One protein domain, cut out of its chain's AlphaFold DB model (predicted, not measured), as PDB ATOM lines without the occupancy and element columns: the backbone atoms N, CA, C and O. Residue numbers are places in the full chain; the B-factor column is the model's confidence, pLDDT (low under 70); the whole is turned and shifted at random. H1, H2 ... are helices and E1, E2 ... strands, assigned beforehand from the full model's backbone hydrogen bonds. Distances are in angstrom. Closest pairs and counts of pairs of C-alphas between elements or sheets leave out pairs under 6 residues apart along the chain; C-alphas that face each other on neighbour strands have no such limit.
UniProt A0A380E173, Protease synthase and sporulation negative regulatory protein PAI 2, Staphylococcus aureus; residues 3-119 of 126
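Overview. This is residues 3 to 119 of the 126 residues of the protein "Protease synthase and sporulation negative regulatory protein PAI 2" of Staphylococcus aureus (UniProt A0A380E173). A strongly twisted, curled sheet of five strands makes the body, and one of its hairpins, E5 and E6, runs on far past the other strands as a long two-stranded arm, which makes most of the length. Helix H2 packs across E3, E4 and E7, while the small hairpin E1 and E2 and the short helix H1 sit close together near the arm's root. The printed part has 117 residues, with two named helices and seven named strands in the order E1 E2 E3 E4 H1 E5 E6 H2 E7. The large sheet runs E3, E4, E7, E6, E5, all antiparallel, and the class is mixed, helices and strands. The whole is loose, with a radius of gyration of the C-alphas of 18.0 A, and elongated, spanning 61 by 37 by 32 A.

Along the chain. In the large sheet, E3 is residues 17 to 22, E4 residues 25 to 31 and 20.2 A long, and E7 residues 113 to 118, ending at C-alpha 118 at (3.293, 74.940, -8.314). E6, residues 71 to 85, measures 39.8 A, and E5, residues 45 to 59, measures 38.5 A, ending at C-alpha 59 at (5.091, 41.693, -5.240). H2 is residues 88 to 101, 19.8 A long, and H1 is residues 38 to 42. E1, residues 3 to 6, begins at C-alpha 3 at (-7.752, 66.296, -9.921), and E2 is residues 9 to 13.

Arrangement. E3 and E5 are the edge strands of the sheet. E5 and E6 form an antiparallel hairpin, with N 50 and O 79 2.8 A apart; E5 bends by 58 degrees at residue 55 and E6 by 67 degrees at residue 82. E7 and E6 are antiparallel, with N 84 and O 115 at 2.8 A. E4 and E7 are antiparallel, with N 116 and O 28 at 2.9 A. E3 and E4 form a hairpin, with N 20 and O 27 at 2.7 A. H2 on one face of the sheet gives two layers, a helix over strands; its height over the sheet is 8.8 A, and it runs across the strands, at 89 degrees to E4 on the local plane. The closest C-alphas of H2 and E7 are those of Thr 91 and Thr 113, 5.1 A apart. H1 is on the sheet too, over E7, at a height of 8.3 A. E1 and E2 form an antiparallel hairpin, a sheet of 2 strands, with N 11 and O 4 at 2.8 A. The closest C-alphas of E1 and E5 are those of Val 3 and Leu 49, 5.0 A apart. H1 and H2 are apart. In H1 and H2 every O i to N i+4 pair is within hydrogen-bond range.

Size, cuts and confidence. The two C-alphas farthest apart are those of Lys 66 and Glu 89, at 60.6 A. The printed part has no cut. The links E5 to E6 and H2 to E7 are long, with 11 residues each. Mean pLDDT of the printed part is 79.8; residues 101 to 119, which include E7, are under 70.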
ATOM      1  N   VAL A   3      -6.667  66.483 -10.883       96.69
ATOM      2  CA  VAL A   3      -7.752  66.296  -9.921       96.69
ATOM      3  C   VAL A   3      -8.189  67.656  -9.386       96.69
ATOM      4  O   VAL A   3      -7.370  68.452  -8.925       96.69
ATOM      5  N   THR A   4      -9.493  67.896  -9.435       96.06
ATOM      6  CA  THR A   4     -10.170  69.073  -8.877       96.06
ATOM      7  C   THR A   4     -11.428  68.628  -8.139       96.06
ATOM      8  O   THR A   4     -11.775  67.447  -8.148       96.06
ATOM      9  N   VAL A   5     -12.112  69.554  -7.469       96.00
ATOM     10  CA  VAL A   5     -13.356  69.275  -6.745       96.00
ATOM     11  C   VAL A   5     -14.501  70.041  -7.398       96.00
ATOM     12  O   VAL A   5     -14.396  71.249  -7.595       96.00
ATOM     13  N   ASP A   6     -15.592  69.341  -7.692       94.62
ATOM     14  CA  ASP A   6     -16.863  69.914  -8.134       94.62
ATOM     15  C   ASP A   6     -17.943  69.583  -7.102       94.62
ATOM     16  O   ASP A   6     -18.183  68.412  -6.810       94.62
ATOM     17  N   GLN A   7     -18.554  70.601  -6.493       93.44
ATOM     18  CA  GLN A   7     -19.603  70.440  -5.470       93.44
ATOM     19  C   GLN A   7     -19.248  69.432  -4.350       93.44
ATOM     20  O   GLN A   7     -20.072  68.629  -3.918       93.44
ATOM     21  N   GLY A   8     -17.994  69.446  -3.885       93.69
ATOM     22  CA  GLY A   8     -17.501  68.538  -2.839       93.69
ATOM     23  C   GLY A   8     -17.127  67.131  -3.325       93.69
ATOM     24  O   GLY A   8     -16.630  66.329  -2.535       93.69
ATOM     25  N   LYS A   9     -17.302  66.827  -4.615       96.06
ATOM     26  CA  LYS A   9     -16.902  65.560  -5.228       96.06
ATOM     27  C   LYS A   9     -15.596  65.727  -6.015       96.06
ATOM     28  O   LYS A   9     -15.515  66.615  -6.863       96.06
ATOM     29  N   PRO A  10     -14.577  64.878  -5.798       95.69
ATOM     30  CA  PRO A  10     -13.389  64.902  -6.635       95.69
ATOM     31  C   PRO A  10     -13.736  64.449  -8.057       95.69
ATOM     32  O   PRO A  10     -14.414  63.437  -8.261       95.69
ATOM     33  N   ILE A  11     -13.233  65.189  -9.034       96.06
ATOM     34  CA  ILE A  11     -13.270  64.840 -10.449       96.06
ATOM     35  C   ILE A  11     -11.841  64.800 -10.985       96.06
ATOM     36  O   ILE A  11     -10.975  65.558 -10.544       96.06
ATOM     37  N   ALA A  12     -11.582  63.880 -11.912       96.19
ATOM     38  CA  ALA A  12     -10.244  63.631 -12.421       96.19
ATOM     39  C   ALA A  12     -10.253  63.406 -13.932       96.19
ATOM     40  O   ALA A  12     -11.091  62.662 -14.440       96.19
ATOM     41  N   THR A  13      -9.276  63.987 -14.632       94.19
ATOM     42  CA  THR A  13      -9.023  63.683 -16.045       94.19
ATOM     43  C   THR A  13      -7.578  63.247 -16.248       94.19
ATOM     44  O   THR A  13      -6.616  63.882 -15.798       94.19
ATOM     45  N   HIS A  14      -7.416  62.144 -16.975       92.38
ATOM     46  CA  HIS A  14      -6.132  61.723 -17.510       92.38
ATOM     47  C   HIS A  14      -5.840  62.509 -18.781       92.38
ATOM     48  O   HIS A  14      -6.471  62.297 -19.812       92.38
ATOM     49  N   VAL A  15      -4.870  63.409 -18.694       88.62
ATOM     50  CA  VAL A  15      -4.341  64.137 -19.842       88.62
ATOM     51  C   VAL A  15      -2.822  64.133 -19.794       88.62
ATOM     52  O   VAL A  15      -2.246  64.068 -18.698       88.62
ATOM     53  N   PRO A  16      -2.164  64.196 -20.960       87.69
ATOM     54  CA  PRO A  16      -0.751  64.502 -21.025       87.69
ATOM     55  C   PRO A  16      -0.466  65.866 -20.389       87.69
ATOM     56  O   PRO A  16      -1.180  66.839 -20.631       87.69
ATOM     57  N   LEU A  17       0.578  65.910 -19.568       87.62
ATOM     58  CA  LEU A  17       0.998  67.092 -18.830       87.62
ATOM     59  C   LEU A  17       2.494  67.302 -19.034       87.62
ATOM     60  O   LEU A  17       3.269  66.360 -18.832       87.62
ATOM     61  N   VAL A  18       2.902  68.520 -19.378       85.81
ATOM     62  CA  VAL A  18       4.310  68.866 -19.591       85.81
ATOM     63  C   VAL A  18       4.753  69.881 -18.550       85.81
ATOM     64  O   VAL A  18       4.146  70.938 -18.389       85.81
ATOM     65  N   LEU A  19       5.843  69.543 -17.865       84.12
ATOM     66  CA  LEU A  19       6.537  70.434 -16.951       84.12
ATOM     67  C   LEU A  19       7.406  71.408 -17.748       84.12
ATOM     68  O   LEU A  19       8.174  71.004 -18.619       84.12
ATOM     69  N   ASP A  20       7.292  72.681 -17.419       83.31
ATOM     70  CA  ASP A  20       8.113  73.767 -17.919       83.31
ATOM     71  C   ASP A  20       8.761  74.510 -16.755       83.31
ATOM     72  O   ASP A  20       8.198  74.583 -15.657       83.31
ATOM     73  N   LYS A  21       9.929  75.099 -16.997       82.50
ATOM     74  CA  LYS A  21      10.603  75.956 -16.022       82.50
ATOM     75  C   LYS A  21      10.783  77.340 -16.629       82.50
ATOM     76  O   LYS A  21      11.482  77.486 -17.629       82.50
ATOM     77  N   LYS A  22      10.198  78.359 -15.997       81.31
ATOM     78  CA  LYS A  22      10.336  79.762 -16.411       81.31
ATOM     79  C   LYS A  22      10.954  80.550 -15.261       81.31
ATOM     80  O   LYS A  22      10.318  80.759 -14.232       81.31
ATOM     81  N   GLY A  23      12.212  80.960 -15.427       88.25
ATOM     82  CA  GLY A  23      12.991  81.561 -14.342       88.25
ATOM     83  C   GLY A  23      13.155  80.587 -13.171       88.25
ATOM     84  O   GLY A  23      13.628  79.464 -13.359       88.25
ATOM     85  N   ASP A  24      12.737  81.009 -11.978       84.81
ATOM     86  CA  ASP A  24      12.773  80.196 -10.753       84.81
ATOM     87  C   ASP A  24      11.489  79.393 -10.492       84.81
ATOM     88  O   ASP A  24      11.445  78.598  -9.546       84.81
ATOM     89  N   ASP A  25      10.469  79.580 -11.331       81.75
ATOM     90  CA  ASP A  25       9.152  78.970 -11.183       81.75
ATOM     91  C   ASP A  25       8.969  77.766 -12.119       81.75
ATOM     92  O   ASP A  25       9.511  77.702 -13.229       81.75
ATOM     93  N   TYR A  26       8.151  76.815 -11.667       82.94
ATOM     94  CA  TYR A  26       7.746  75.639 -12.427       82.94
ATOM     95  C   TYR A  26       6.272  75.733 -12.805       82.94
ATOM     96  O   TYR A  26       5.417  76.032 -11.967       82.94
ATOM     97  N   TYR A  27       5.992  75.424 -14.066       85.31
ATOM     98  CA  TYR A  27       4.658  75.445 -14.643       85.31
ATOM     99  C   TYR A  27       4.341  74.072 -15.205       85.31
ATOM    100  O   TYR A  27       5.180  73.460 -15.859       85.31
ATOM    101  N   ILE A  28       3.128  73.588 -14.979       90.06
ATOM    102  CA  ILE A  28       2.634  72.402 -15.673       90.06
ATOM    103  C   ILE A  28       1.504  72.825 -16.583       90.06
ATOM    104  O   ILE A  28       0.583  73.514 -16.147       90.06
ATOM    105  N   SER A  29       1.581  72.400 -17.837       89.88
ATOM    106  CA  SER A  29       0.513  72.624 -18.793       89.88
ATOM    107  C   SER A  29      -0.039  71.324 -19.346       89.88
ATOM    108  O   SER A  29       0.645  70.299 -19.411       89.88
ATOM    109  N   GLY A  30      -1.302  71.382 -19.739       88.50
ATOM    110  CA  GLY A  30      -1.997  70.310 -20.427       88.50
ATOM    111  C   GLY A  30      -3.216  70.846 -21.155       88.50
ATOM    112  O   GLY A  30      -3.698  71.946 -20.879       88.50
ATOM    113  N   HIS A  31      -3.722  70.041 -22.080       87.81
ATOM    114  CA  HIS A  31      -4.855  70.404 -22.914       87.81
ATOM    115  C   HIS A  31      -6.070  69.539 -22.579       87.81
ATOM    116  O   HIS A  31      -5.965  68.314 -22.483       87.81
ATOM    117  N   LEU A  32      -7.226  70.180 -22.419       88.31
ATOM    118  CA  LEU A  32      -8.511  69.527 -22.196       88.31
ATOM    119  C   LEU A  32      -9.490  69.999 -23.260       88.31
ATOM    120  O   LEU A  32      -9.498  71.167 -23.635       88.31
ATOM    121  N   ALA A  33     -10.360  69.096 -23.708       86.38
ATOM    122  CA  ALA A  33     -11.465  69.494 -24.562       86.38
ATOM    123  C   ALA A  33     -12.330  70.531 -23.832       86.38
ATOM    124  O   ALA A  33     -12.685  70.333 -22.669       86.38
ATOM    125  N   LYS A  34     -12.739  71.596 -24.526       83.00
ATOM    126  CA  LYS A  34     -13.611  72.646 -23.973       83.00
ATOM    127  C   LYS A  34     -14.899  72.108 -23.336       83.00
ATOM    128  O   LYS A  34     -15.403  72.687 -22.384       83.00
ATOM    129  N   THR A  35     -15.430  71.005 -23.864       87.12
ATOM    130  CA  THR A  35     -16.637  70.335 -23.355       87.12
ATOM    131  C   THR A  35     -16.387  69.491 -22.108       87.12
ATOM    132  O   THR A  35     -17.346  69.003 -21.514       87.12
ATOM    133  N   ASN A  36     -15.131  69.299 -21.697       89.62
ATOM    134  CA  ASN A  36     -14.823  68.603 -20.461       89.62
ATOM    135  C   ASN A  36     -15.325  69.450 -19.274       89.62
ATOM    136  O   ASN A  36     -14.865  70.583 -19.101       89.62
ATOM    137  N   PRO A  37     -16.232  68.923 -18.431       88.94
ATOM    138  CA  PRO A  37     -16.785  69.671 -17.304       88.94
ATOM    139  C   PRO A  37     -15.711  70.115 -16.300       88.94
ATOM    140  O   PRO A  37     -15.887  71.131 -15.628       88.94
ATOM    141  N   GLN A  38     -14.567  69.419 -16.242       93.00
ATOM    142  CA  GLN A  38     -13.452  69.780 -15.368       93.00
ATOM    143  C   GLN A  38     -12.879  71.172 -15.684       93.00
ATOM    144  O   GLN A  38     -12.357  71.819 -14.776       93.00
ATOM    145  N   CYS A  39     -13.046  71.687 -16.910       91.12
ATOM    146  CA  CYS A  39     -12.642  73.048 -17.280       91.12
ATOM    147  C   CYS A  39     -13.269  74.119 -16.370       91.12
ATOM    148  O   CYS A  39     -12.599  75.088 -16.021       91.12
ATOM    149  N   ASN A  40     -14.513  73.922 -15.913       90.31
ATOM    150  CA  ASN A  40     -15.184  74.862 -15.008       90.31
ATOM    151  C   ASN A  40     -14.515  74.913 -13.631       90.31
ATOM    152  O   ASN A  40     -14.410  75.974 -13.030       90.31
ATOM    153  N   THR A  41     -14.022  73.769 -13.155       93.81
ATOM    154  CA  THR A  41     -13.334  73.665 -11.860       93.81
ATOM    155  C   THR A  41     -11.865  74.063 -11.911       93.81
ATOM    156  O   THR A  41     -11.218  74.114 -10.874       93.81
ATOM    157  N   LEU A  42     -11.312  74.290 -13.101       91.44
ATOM    158  CA  LEU A  42      -9.906  74.653 -13.290       91.44
ATOM    159  C   LEU A  42      -9.717  76.152 -13.513       91.44
ATOM    160  O   LEU A  42      -8.600  76.656 -13.424       91.44
ATOM    161  N   LYS A  43     -10.795  76.879 -13.797       87.38
ATOM    162  CA  LYS A  43     -10.734  78.323 -13.945       87.38
ATOM    163  C   LYS A  43     -10.435  78.976 -12.592       87.38
ATOM    164  O   LYS A  43     -11.252  78.884 -11.683       87.38
ATOM    165  N   ASP A  44      -9.270  79.616 -12.497       80.69
ATOM    166  CA  ASP A  44      -8.803  80.398 -11.343       80.69
ATOM    167  C   ASP A  44      -8.877  79.629 -10.006       80.69
ATOM    168  O   ASP A  44      -9.284  80.163  -8.973       80.69
ATOM    169  N   ASN A  45      -8.512  78.342 -10.024       86.31
ATOM    170  CA  ASN A  45      -8.626  77.455  -8.865       86.31
ATOM    171  C   ASN A  45      -7.283  77.300  -8.144       86.31
ATOM    172  O   ASN A  45      -6.323  76.803  -8.714       86.31
ATOM    173  N   GLN A  46      -7.228  77.636  -6.857       87.25
ATOM    174  CA  GLN A  46      -6.005  77.532  -6.052       87.25
ATOM    175  C   GLN A  46      -5.699  76.120  -5.520       87.25
ATOM    176  O   GLN A  46      -4.636  75.885  -4.952       87.25
ATOM    177  N   ASN A  47      -6.634  75.180  -5.669       90.38
ATOM    178  CA  ASN A  47      -6.602  73.861  -5.042       90.38
ATOM    179  C   ASN A  47      -6.692  72.749  -6.091       90.38
ATOM    180  O   ASN A  47      -7.665  71.988  -6.136       90.38
ATOM    181  N   VAL A  48      -5.669  72.643  -6.936       93.38
ATOM    182  CA  VAL A  48      -5.553  71.563  -7.920       93.38
ATOM    183  C   VAL A  48      -4.487  70.568  -7.493       93.38
ATOM    184  O   VAL A  48      -3.411  70.951  -7.032       93.38
ATOM    185  N   LEU A  49      -4.776  69.282  -7.686       94.38
ATOM    186  CA  LEU A  49      -3.829  68.190  -7.494       94.38
ATOM    187  C   LEU A  49      -3.484  67.564  -8.847       94.38
ATOM    188  O   LEU A  49      -4.354  67.081  -9.565       94.38
ATOM    189  N   ILE A  50      -2.200  67.502  -9.178       94.06
ATOM    190  CA  ILE A  50      -1.687  66.665 -10.259       94.06
ATOM    191  C   ILE A  50      -1.069  65.406  -9.661       94.06
ATOM    192  O   ILE A  50      -0.254  65.477  -8.744       94.06
ATOM    193  N   ILE A  51      -1.405  64.254 -10.238       93.06
ATOM    194  CA  ILE A  51      -0.785  62.969  -9.907       93.06
ATOM    195  C   ILE A  51      -0.045  62.448 -11.139       93.06
ATOM    196  O   ILE A  51      -0.662  62.201 -12.184       93.06
ATOM    197  N   TYR A  52       1.266  62.259 -11.008       89.12
ATOM    198  CA  TYR A  52       2.068  61.456 -11.929       89.12
ATOM    199  C   TYR A  52       2.288  60.079 -11.323       89.12
ATOM    200  O   TYR A  52       2.766  59.959 -10.199       89.12
ATOM    201  N   GLN A  53       1.949  59.047 -12.084       89.44
ATOM    202  CA  GLN A  53       2.136  57.657 -11.693       89.44
ATOM    203  C   GLN A  53       3.362  57.106 -12.420       89.44
ATOM    204  O   GLN A  53       3.462  57.212 -13.642       89.44
ATOM    205  N   GLY A  54       4.305  56.576 -11.648       87.06
ATOM    206  CA  GLY A  54       5.506  55.912 -12.139       87.06
ATOM    207  C   GLY A  54       5.316  54.401 -12.254       87.06
ATOM    208  O   GLY A  54       4.194  53.897 -12.311       87.06
ATOM    209  N   ALA A  55       6.432  53.672 -12.276       89.94
ATOM    210  CA  ALA A  55       6.418  52.217 -12.354       89.94
ATOM    211  C   ALA A  55       5.718  51.600 -11.135       89.94
ATOM    212  O   ALA A  55       5.825  52.099 -10.011       89.94
ATOM    213  N   HIS A  56       5.013  50.496 -11.364       90.75
ATOM    214  CA  HIS A  56       4.341  49.760 -10.309       90.75
ATOM    215  C   HIS A  56       4.188  48.280 -10.658       90.75
ATOM    216  O   HIS A  56       4.071  47.922 -11.829       90.75
ATOM    217  N   SER A  57       4.172  47.418  -9.646       89.81
ATOM    218  CA  SER A  57       4.029  45.971  -9.812       89.81
ATOM    219  C   SER A  57       3.524  45.318  -8.533       89.81
ATOM    220  O   SER A  57       3.872  45.733  -7.426       89.81
ATOM    221  N   TYR A  58       2.783  44.228  -8.705       91.81
ATOM    222  CA  TYR A  58       2.550  43.265  -7.640       91.81
ATOM    223  C   TYR A  58       3.873  42.652  -7.171       91.81
ATOM    224  O   TYR A  58       4.761  42.383  -7.988       91.81
ATOM    225  N   VAL A  59       3.981  42.406  -5.869       88.31
ATOM    226  CA  VAL A  59       5.091  41.693  -5.240       88.31
ATOM    227  C   VAL A  59       4.509  40.496  -4.500       88.31
ATOM    228  O   VAL A  59       3.797  40.644  -3.504       88.31
ATOM    229  N   SER A  60       4.785  39.303  -5.030       89.31
ATOM    230  CA  SER A  60       4.248  38.051  -4.497       89.31
ATOM    231  C   SER A  60       4.969  37.643  -3.218       89.31
ATOM    232  O   SER A  60       6.199  37.654  -3.167       89.31
ATOM    233  N   SER A  61       4.214  37.187  -2.218       89.25
ATOM    234  CA  SER A  61       4.790  36.597  -1.006       89.25
ATOM    235  C   SER A  61       5.595  35.322  -1.292       89.25
ATOM    236  O   SER A  61       6.521  35.016  -0.552       89.25
ATOM    237  N   ALA A  62       5.319  34.632  -2.407       88.50
ATOM    238  CA  ALA A  62       6.050  33.435  -2.833       88.50
ATOM    239  C   ALA A  62       7.533  33.687  -3.177       88.50
ATOM    240  O   ALA A  62       8.283  32.733  -3.354       88.50
ATOM    241  N   TRP A  63       7.965  34.948  -3.307       85.06
ATOM    242  CA  TRP A  63       9.371  35.301  -3.542       85.06
ATOM    243  C   TRP A  63      10.211  35.345  -2.260       85.06
ATOM    244  O   TRP A  63      11.427  35.505  -2.342       85.06
ATOM    245  N   TYR A  64       9.586  35.229  -1.085       84.81
ATOM    246  CA  TYR A  64      10.264  35.296   0.205       84.81
ATOM    247  C   TYR A  64      10.323  33.916   0.865       84.81
ATOM    248  O   TYR A  64       9.355  33.163   0.848       84.81
ATOM    249  N   GLU A  65      11.455  33.607   1.502       79.81
ATOM    250  CA  GLU A  65      11.632  32.363   2.271       79.81
ATOM    251  C   GLU A  65      10.867  32.369   3.603       79.81
ATOM    252  O   GLU A  65      10.585  31.318   4.172       79.81
ATOM    253  N   LYS A  66      10.538  33.559   4.121       82.81
ATOM    254  CA  LYS A  66       9.778  33.749   5.362       82.81
ATOM    255  C   LYS A  66       8.344  34.143   5.048       82.81
ATOM    256  O   LYS A  66       8.092  34.825   4.056       82.81
ATOM    257  N   GLU A  67       7.432  33.762   5.937       72.69
ATOM    258  CA  GLU A  67       6.018  34.109   5.833       72.69
ATOM    259  C   GLU A  67       5.852  35.635   5.755       72.69
ATOM    260  O   GLU A  67       6.320  36.377   6.622       72.69
ATOM    261  N   ASN A  68       5.256  36.103   4.660       80.12
ATOM    262  CA  ASN A  68       5.093  37.521   4.364       80.12
ATOM    263  C   ASN A  68       3.770  37.757   3.627       80.12
ATOM    264  O   ASN A  68       3.221  36.848   3.000       80.12
ATOM    265  N   VAL A  69       3.258  38.984   3.689       87.56
ATOM    266  CA  VAL A  69       1.985  39.361   3.063       87.56
ATOM    267  C   VAL A  69       2.263  39.919   1.663       87.56
ATOM    268  O   VAL A  69       3.202  40.701   1.498       87.56
ATOM    269  N   PRO A  70       1.486  39.537   0.634       86.50
ATOM    270  CA  PRO A  70       1.630  40.129  -0.690       86.50
ATOM    271  C   PRO A  70       1.378  41.643  -0.671       86.50
ATOM    272  O   PRO A  70       0.554  42.137   0.098       86.50
ATOM    273  N   THR A  71       2.070  42.383  -1.539       88.00
ATOM    274  CA  THR A  71       1.977  43.852  -1.592       88.00
ATOM    275  C   THR A  71       2.080  44.393  -3.022       88.00
ATOM    276  O   THR A  71       2.245  43.636  -3.981       88.00
ATOM    277  N   TRP A  72       1.961  45.712  -3.181       91.25
ATOM    278  CA  TRP A  72       2.103  46.418  -4.451       91.25
ATOM    279  C   TRP A  72       3.170  47.504  -4.335       91.25
ATOM    280  O   TRP A  72       2.994  48.490  -3.618       91.25
ATOM    281  N   ASN A  73       4.269  47.349  -5.070       90.44
ATOM    282  CA  ASN A  73       5.263  48.407  -5.195       90.44
ATOM    283  C   ASN A  73       4.767  49.427  -6.215       90.44
ATOM    284  O   ASN A  73       4.305  49.054  -7.293       90.44
ATOM    285  N   TYR A  74       4.886  50.714  -5.903       92.06
ATOM    286  CA  TYR A  74       4.535  51.786  -6.827       92.06
ATOM    287  C   TYR A  74       5.380  53.033  -6.584       92.06
ATOM    288  O   TYR A  74       5.930  53.241  -5.503       92.06
ATOM    289  N   GLN A  75       5.452  53.881  -7.603       90.62
ATOM    290  CA  GLN A  75       5.994  55.231  -7.518       90.62
ATOM    291  C   GLN A  75       4.912  56.226  -7.927       90.62
ATOM    292  O   GLN A  75       4.200  56.009  -8.907       90.62
ATOM    293  N   ALA A  76       4.788  57.328  -7.193       90.81
ATOM    294  CA  ALA A  76       3.874  58.408  -7.537       90.81
ATOM    295  C   ALA A  76       4.424  59.758  -7.068       90.81
ATOM    296  O   ALA A  76       5.105  59.839  -6.045       90.81
ATOM    297  N   VAL A  77       4.100  60.817  -7.808       89.38
ATOM    298  CA  VAL A  77       4.369  62.208  -7.428       89.38
ATOM    299  C   VAL A  77       3.049  62.961  -7.402       89.38
ATOM    300  O   VAL A  77       2.311  62.962  -8.389       89.38
ATOM    301  N   HIS A  78       2.763  63.601  -6.270       91.00
ATOM    302  CA  HIS A  78       1.601  64.461  -6.077       91.00
ATOM    303  C   HIS A  78       2.064  65.917  -6.041       91.00
ATOM    304  O   HIS A  78       2.953  66.266  -5.263       91.00
ATOM    305  N   LEU A  79       1.473  66.757  -6.885       89.06
ATOM    306  CA  LEU A  79       1.806  68.173  -7.006       89.06
ATOM    307  C   LEU A  79       0.555  69.000  -6.748       89.06
ATOM    308  O   LEU A  79      -0.472  68.770  -7.381       89.06
ATOM    309  N   TYR A  80       0.660  69.966  -5.846       90.06
ATOM    310  CA  TYR A  80      -0.413  70.903  -5.544       90.06
ATOM    311  C   TYR A  80      -0.081  72.258  -6.146       90.06
ATOM    312  O   TYR A  80       1.072  72.692  -6.090       90.06
ATOM    313  N   GLY A  81      -1.076  72.923  -6.713       87.56
ATOM    314  CA  GLY A  81      -0.871  74.225  -7.321       87.56
ATOM    315  C   GLY A  81      -2.164  74.927  -7.687       87.56
ATOM    316  O   GLY A  81      -3.261  74.384  -7.536       87.56
ATOM    317  N   GLU A  82      -1.989  76.140  -8.188       89.12
ATOM    318  CA  GLU A  82      -3.071  76.998  -8.652       89.12
ATOM    319  C   GLU A  82      -3.204  76.881 -10.166       89.12
ATOM    320  O   GLU A  82      -2.187  76.946 -10.859       89.12
ATOM    321  N   SER A  83      -4.421  76.713 -10.686       91.75
ATOM    322  CA  SER A  83      -4.692  76.673 -12.117       91.75
ATOM    323  C   SER A  83      -5.259  77.973 -12.671       91.75
ATOM    324  O   SER A  83      -6.151  78.580 -12.083       91.75
ATOM    325  N   SER A  84      -4.825  78.321 -13.877       87.25
ATOM    326  CA  SER A  84      -5.443  79.317 -14.746       87.25
ATOM    327  C   SER A  84      -5.715  78.722 -16.129       87.25
ATOM    328  O   SER A  84      -5.100  77.737 -16.540       87.25
ATOM    329  N   ILE A  85      -6.675  79.297 -16.851       88.31
ATOM    330  CA  ILE A  85      -6.931  78.938 -18.250       88.31
ATOM    331  C   ILE A  85      -6.145  79.896 -19.133       88.31
ATOM    332  O   ILE A  85      -6.176  81.106 -18.920       88.31
ATOM    333  N   LEU A  86      -5.467  79.349 -20.132       86.31
ATOM    334  CA  LEU A  86      -4.734  80.133 -21.107       86.31
ATOM    335  C   LEU A  86      -5.629  80.875 -22.081       86.31
ATOM    336  O   LEU A  86      -6.690  80.383 -22.480       86.31
ATOM    337  N   SER A  87      -5.120  82.014 -22.553       86.50
ATOM    338  CA  SER A  87      -5.646  82.652 -23.755       86.50
ATOM    339  C   SER A  87      -5.471  81.752 -24.986       86.50
ATOM    340  O   SER A  87      -4.777  80.731 -24.968       86.50
ATOM    341  N   GLU A  88      -6.129  82.120 -26.083       83.44
ATOM    342  CA  GLU A  88      -6.045  81.383 -27.344       83.44
ATOM    343  C   GLU A  88      -4.618  81.360 -27.911       83.44
ATOM    344  O   GLU A  88      -4.138  80.306 -28.325       83.44
ATOM    345  N   GLU A  89      -3.916  82.493 -27.863       87.75
ATOM    346  CA  GLU A  89      -2.539  82.610 -28.347       87.75
ATOM    347  C   GLU A  89      -1.580  81.739 -27.523       87.75
ATOM    348  O   GLU A  89      -0.858  80.904 -28.073       87.75
ATOM    349  N   GLU A  90      -1.655  81.835 -26.192       85.38
ATOM    350  CA  GLU A  90      -0.857  81.004 -25.285       85.38
ATOM    351  C   GLU A  90      -1.186  79.511 -25.441       85.38
ATOM    352  O   GLU A  90      -0.298  78.660 -25.371       85.38
ATOM    353  N   THR A  91      -2.457  79.181 -25.697       85.25
ATOM    354  CA  THR A  91      -2.918  77.812 -25.965       85.25
ATOM    355  C   THR A  91      -2.258  77.230 -27.210       85.25
ATOM    356  O   THR A  91      -1.833  76.072 -27.190       85.25
ATOM    357  N   ILE A  92      -2.164  78.007 -28.291       85.88
ATOM    358  CA  ILE A  92      -1.548  77.564 -29.547       85.88
ATOM    359  C   ILE A  92      -0.061  77.269 -29.338       85.88
ATOM    360  O   ILE A  92       0.435  76.232 -29.791       85.88
ATOM    361  N   ASP A  93       0.647  78.153 -28.643       85.88
ATOM    362  CA  ASP A  93       2.073  77.974 -28.379       85.88
ATOM    363  C   ASP A  93       2.346  76.806 -27.432       85.88
ATOM    364  O   ASP A  93       3.260  76.008 -27.677       85.88
ATOM    365  N   ASP A  94       1.503  76.624 -26.416       84.38
ATOM    366  CA  ASP A  94       1.596  75.460 -25.547       84.38
ATOM    367  C   ASP A  94       1.356  74.158 -26.314       84.38
ATOM    368  O   ASP A  94       2.130  73.213 -26.183       84.38
ATOM    369  N   LEU A  95       0.353  74.119 -27.195       83.50
ATOM    370  CA  LEU A  95       0.053  72.930 -27.986       83.50
ATOM    371  C   LEU A  95       1.212  72.551 -28.915       83.50
ATOM    372  O   LEU A  95       1.544  71.370 -29.025       83.50
ATOM    373  N   LYS A  96       1.879  73.532 -29.543       84.06
ATOM    374  CA  LYS A  96       3.104  73.273 -30.326       84.06
ATOM    375  C   LYS A  96       4.173  72.604 -29.459       84.06
ATOM    376  O   LYS A  96       4.801  71.638 -29.895       84.06
ATOM    377  N   ARG A  97       4.354  73.077 -28.225       80.00
ATOM    378  CA  ARG A  97       5.311  72.509 -27.267       80.00
ATOM    379  C   ARG A  97       4.911  71.100 -26.817       80.00
ATOM    380  O   ARG A  97       5.771  70.218 -26.800       80.00
ATOM    381  N   LEU A  98       3.628  70.860 -26.536       78.69
ATOM    382  CA  LEU A  98       3.097  69.526 -26.225       78.69
ATOM    383  C   LEU A  98       3.363  68.554 -27.383       78.69
ATOM    384  O   LEU A  98       3.885  67.468 -27.153       78.69
ATOM    385  N   LEU A  99       3.097  68.956 -28.630       80.88
ATOM    386  CA  LEU A  99       3.352  68.131 -29.819       80.88
ATOM    387  C   LEU A  99       4.836  67.769 -29.981       80.88
ATOM    388  O   LEU A  99       5.156  66.644 -30.365       80.88
ATOM    389  N   VAL A 100       5.748  68.699 -29.682       77.69
ATOM    390  CA  VAL A 100       7.197  68.435 -29.706       77.69
ATOM    391  C   VAL A 100       7.603  67.484 -28.581       77.69
ATOM    392  O   VAL A 100       8.351  66.539 -28.826       77.69
ATOM    393  N   SER A 101       7.078  67.697 -27.372       69.81
ATOM    394  CA  SER A 101       7.345  66.850 -26.205       69.81
ATOM    395  C   SER A 101       6.754  65.441 -26.335       69.81
ATOM    396  O   SER A 101       7.208  64.535 -25.642       69.81
ATOM    397  N   MET A 102       5.742  65.255 -27.188       65.00
ATOM    398  CA  MET A 102       4.968  64.018 -27.326       65.00
ATOM    399  C   MET A 102       5.080  63.405 -28.721       65.00
ATOM    400  O   MET A 102       4.094  62.863 -29.210       65.00
ATOM    401  N   LYS A 103       6.231  63.476 -29.408       47.12
ATOM    402  CA  LYS A 103       6.388  62.817 -30.719       47.12
ATOM    403  C   LYS A 103       6.159  61.295 -30.639       47.12
ATOM    404  O   LYS A 103       7.066  60.501 -30.421       47.12
ATOM    405  N   GLY A 104       4.890  60.984 -30.892       34.47
ATOM    406  CA  GLY A 104       4.122  59.769 -31.106       34.47
ATOM    407  C   GLY A 104       2.727  60.307 -31.474       34.47
ATOM    408  O   GLY A 104       2.003  60.792 -30.618       34.47
ATOM    409  N   ILE A 105       2.451  60.394 -32.777       29.55
ATOM    410  CA  ILE A 105       1.421  61.226 -33.440       29.55
ATOM    411  C   ILE A 105       0.065  61.275 -32.706       29.55
ATOM    412  O   ILE A 105      -0.574  60.241 -32.540       29.55
ATOM    413  N   VAL A 106      -0.450  62.484 -32.428       29.91
ATOM    414  CA  VAL A 106      -1.884  62.703 -32.158       29.91
ATOM    415  C   VAL A 106      -2.371  63.971 -32.873       29.91
ATOM    416  O   VAL A 106      -1.872  65.068 -32.636       29.91
ATOM    417  N   LYS A 107      -3.360  63.821 -33.763       24.38
ATOM    418  CA  LYS A 107      -4.198  64.930 -34.255       24.38
ATOM    419  C   LYS A 107      -5.232  65.249 -33.175       24.38
ATOM    420  O   LYS A 107      -6.002  64.359 -32.826       24.38
ATOM    421  N   ILE A 108      -5.298  66.491 -32.695       33.31
ATOM    422  CA  ILE A 108      -6.367  66.950 -31.793       33.31
ATOM    423  C   ILE A 108      -6.912  68.291 -32.297       33.31
ATOM    424  O   ILE A 108      -6.149  69.175 -32.681       33.31
ATOM    425  N   GLN A 109      -8.242  68.397 -32.343       26.80
ATOM    426  CA  GLN A 109      -9.004  69.605 -32.672       26.80
ATOM    427  C   GLN A 109      -9.191  70.502 -31.433       26.80
ATOM    428  O   GLN A 109      -9.300  70.020 -30.313       26.80
ATOM    429  N   TYR A 110      -9.208  71.808 -31.701       33.16
ATOM    430  CA  TYR A 110      -8.866  72.954 -30.851       33.16
ATOM    431  C   TYR A 110      -9.720  73.257 -29.590       33.16
ATOM    432  O   TYR A 110     -10.894  72.899 -29.502       33.16
ATOM    433  N   TYR A 111      -9.096  74.099 -28.738       29.83
ATOM    434  CA  TYR A 111      -9.601  75.081 -27.746       29.83
ATOM    435  C   TYR A 111      -9.544  74.723 -26.243       29.83
ATOM    436  O   TYR A 111     -10.400  74.009 -25.729       29.83
ATOM    437  N   GLY A 112      -8.591  75.371 -25.544       29.36
ATOM    438  CA  GLY A 112      -8.492  75.519 -24.081       29.36
ATOM    439  C   GLY A 112      -7.291  74.807 -23.437       29.36
ATOM    440  O   GLY A 112      -7.296  73.586 -23.309       29.36
ATOM    441  N   THR A 113      -6.270  75.549 -22.997       35.53
ATOM    442  CA  THR A 113      -5.114  75.002 -22.253       35.53
ATOM    443  C   THR A 113      -5.115  75.478 -20.803       35.53
ATOM    444  O   THR A 113      -5.605  76.560 -20.495       35.53
ATOM    445  N   ILE A 114      -4.581  74.653 -19.903       38.88
ATOM    446  CA  ILE A 114      -4.527  74.902 -18.459       38.88
ATOM    447  C   ILE A 114      -3.092  75.158 -18.034       38.88
ATOM    448  O   ILE A 114      -2.194  74.418 -18.425       38.88
ATOM    449  N   PHE A 115      -2.892  76.184 -17.216       35.84
ATOM    450  CA  PHE A 115      -1.637  76.555 -16.580       35.84
ATOM    451  C   PHE A 115      -1.718  76.236 -15.101       35.84
ATOM    452  O   PHE A 115      -2.655  76.674 -14.461       35.84
ATOM    453  N   LEU A 116      -0.755  75.496 -14.554       37.19
ATOM    454  CA  LEU A 116      -0.663  75.211 -13.124       37.19
ATOM    455  C   LEU A 116       0.633  75.785 -12.553       37.19
ATOM    456  O   LEU A 116       1.717  75.346 -12.942       37.19
ATOM    457  N   LYS A 117       0.525  76.751 -11.632       33.69
ATOM    458  CA  LYS A 117       1.648  77.284 -10.850       33.69
ATOM    459  C   LYS A 117       1.820  76.436  -9.596       33.69
ATOM    460  O   LYS A 117       0.934  76.390  -8.745       33.69
ATOM    461  N   ILE A 118       2.967  75.772  -9.478       35.91
ATOM    462  CA  ILE A 118       3.293  74.940  -8.314       35.91
ATOM    463  C   ILE A 118       4.276  75.713  -7.427       35.91
ATOM    464  O   ILE A 118       5.396  75.987  -7.867       35.91
ATOM    465  N   PRO A 119       3.912  76.077  -6.183       32.91
ATOM    466  CA  PRO A 119       4.872  76.642  -5.243       32.91
ATOM    467  C   PRO A 119       5.965  75.614  -4.903       32.91
ATOM    468  O   PRO A 119       5.720  74.409  -4.867       32.91
TER     469      PRO A 119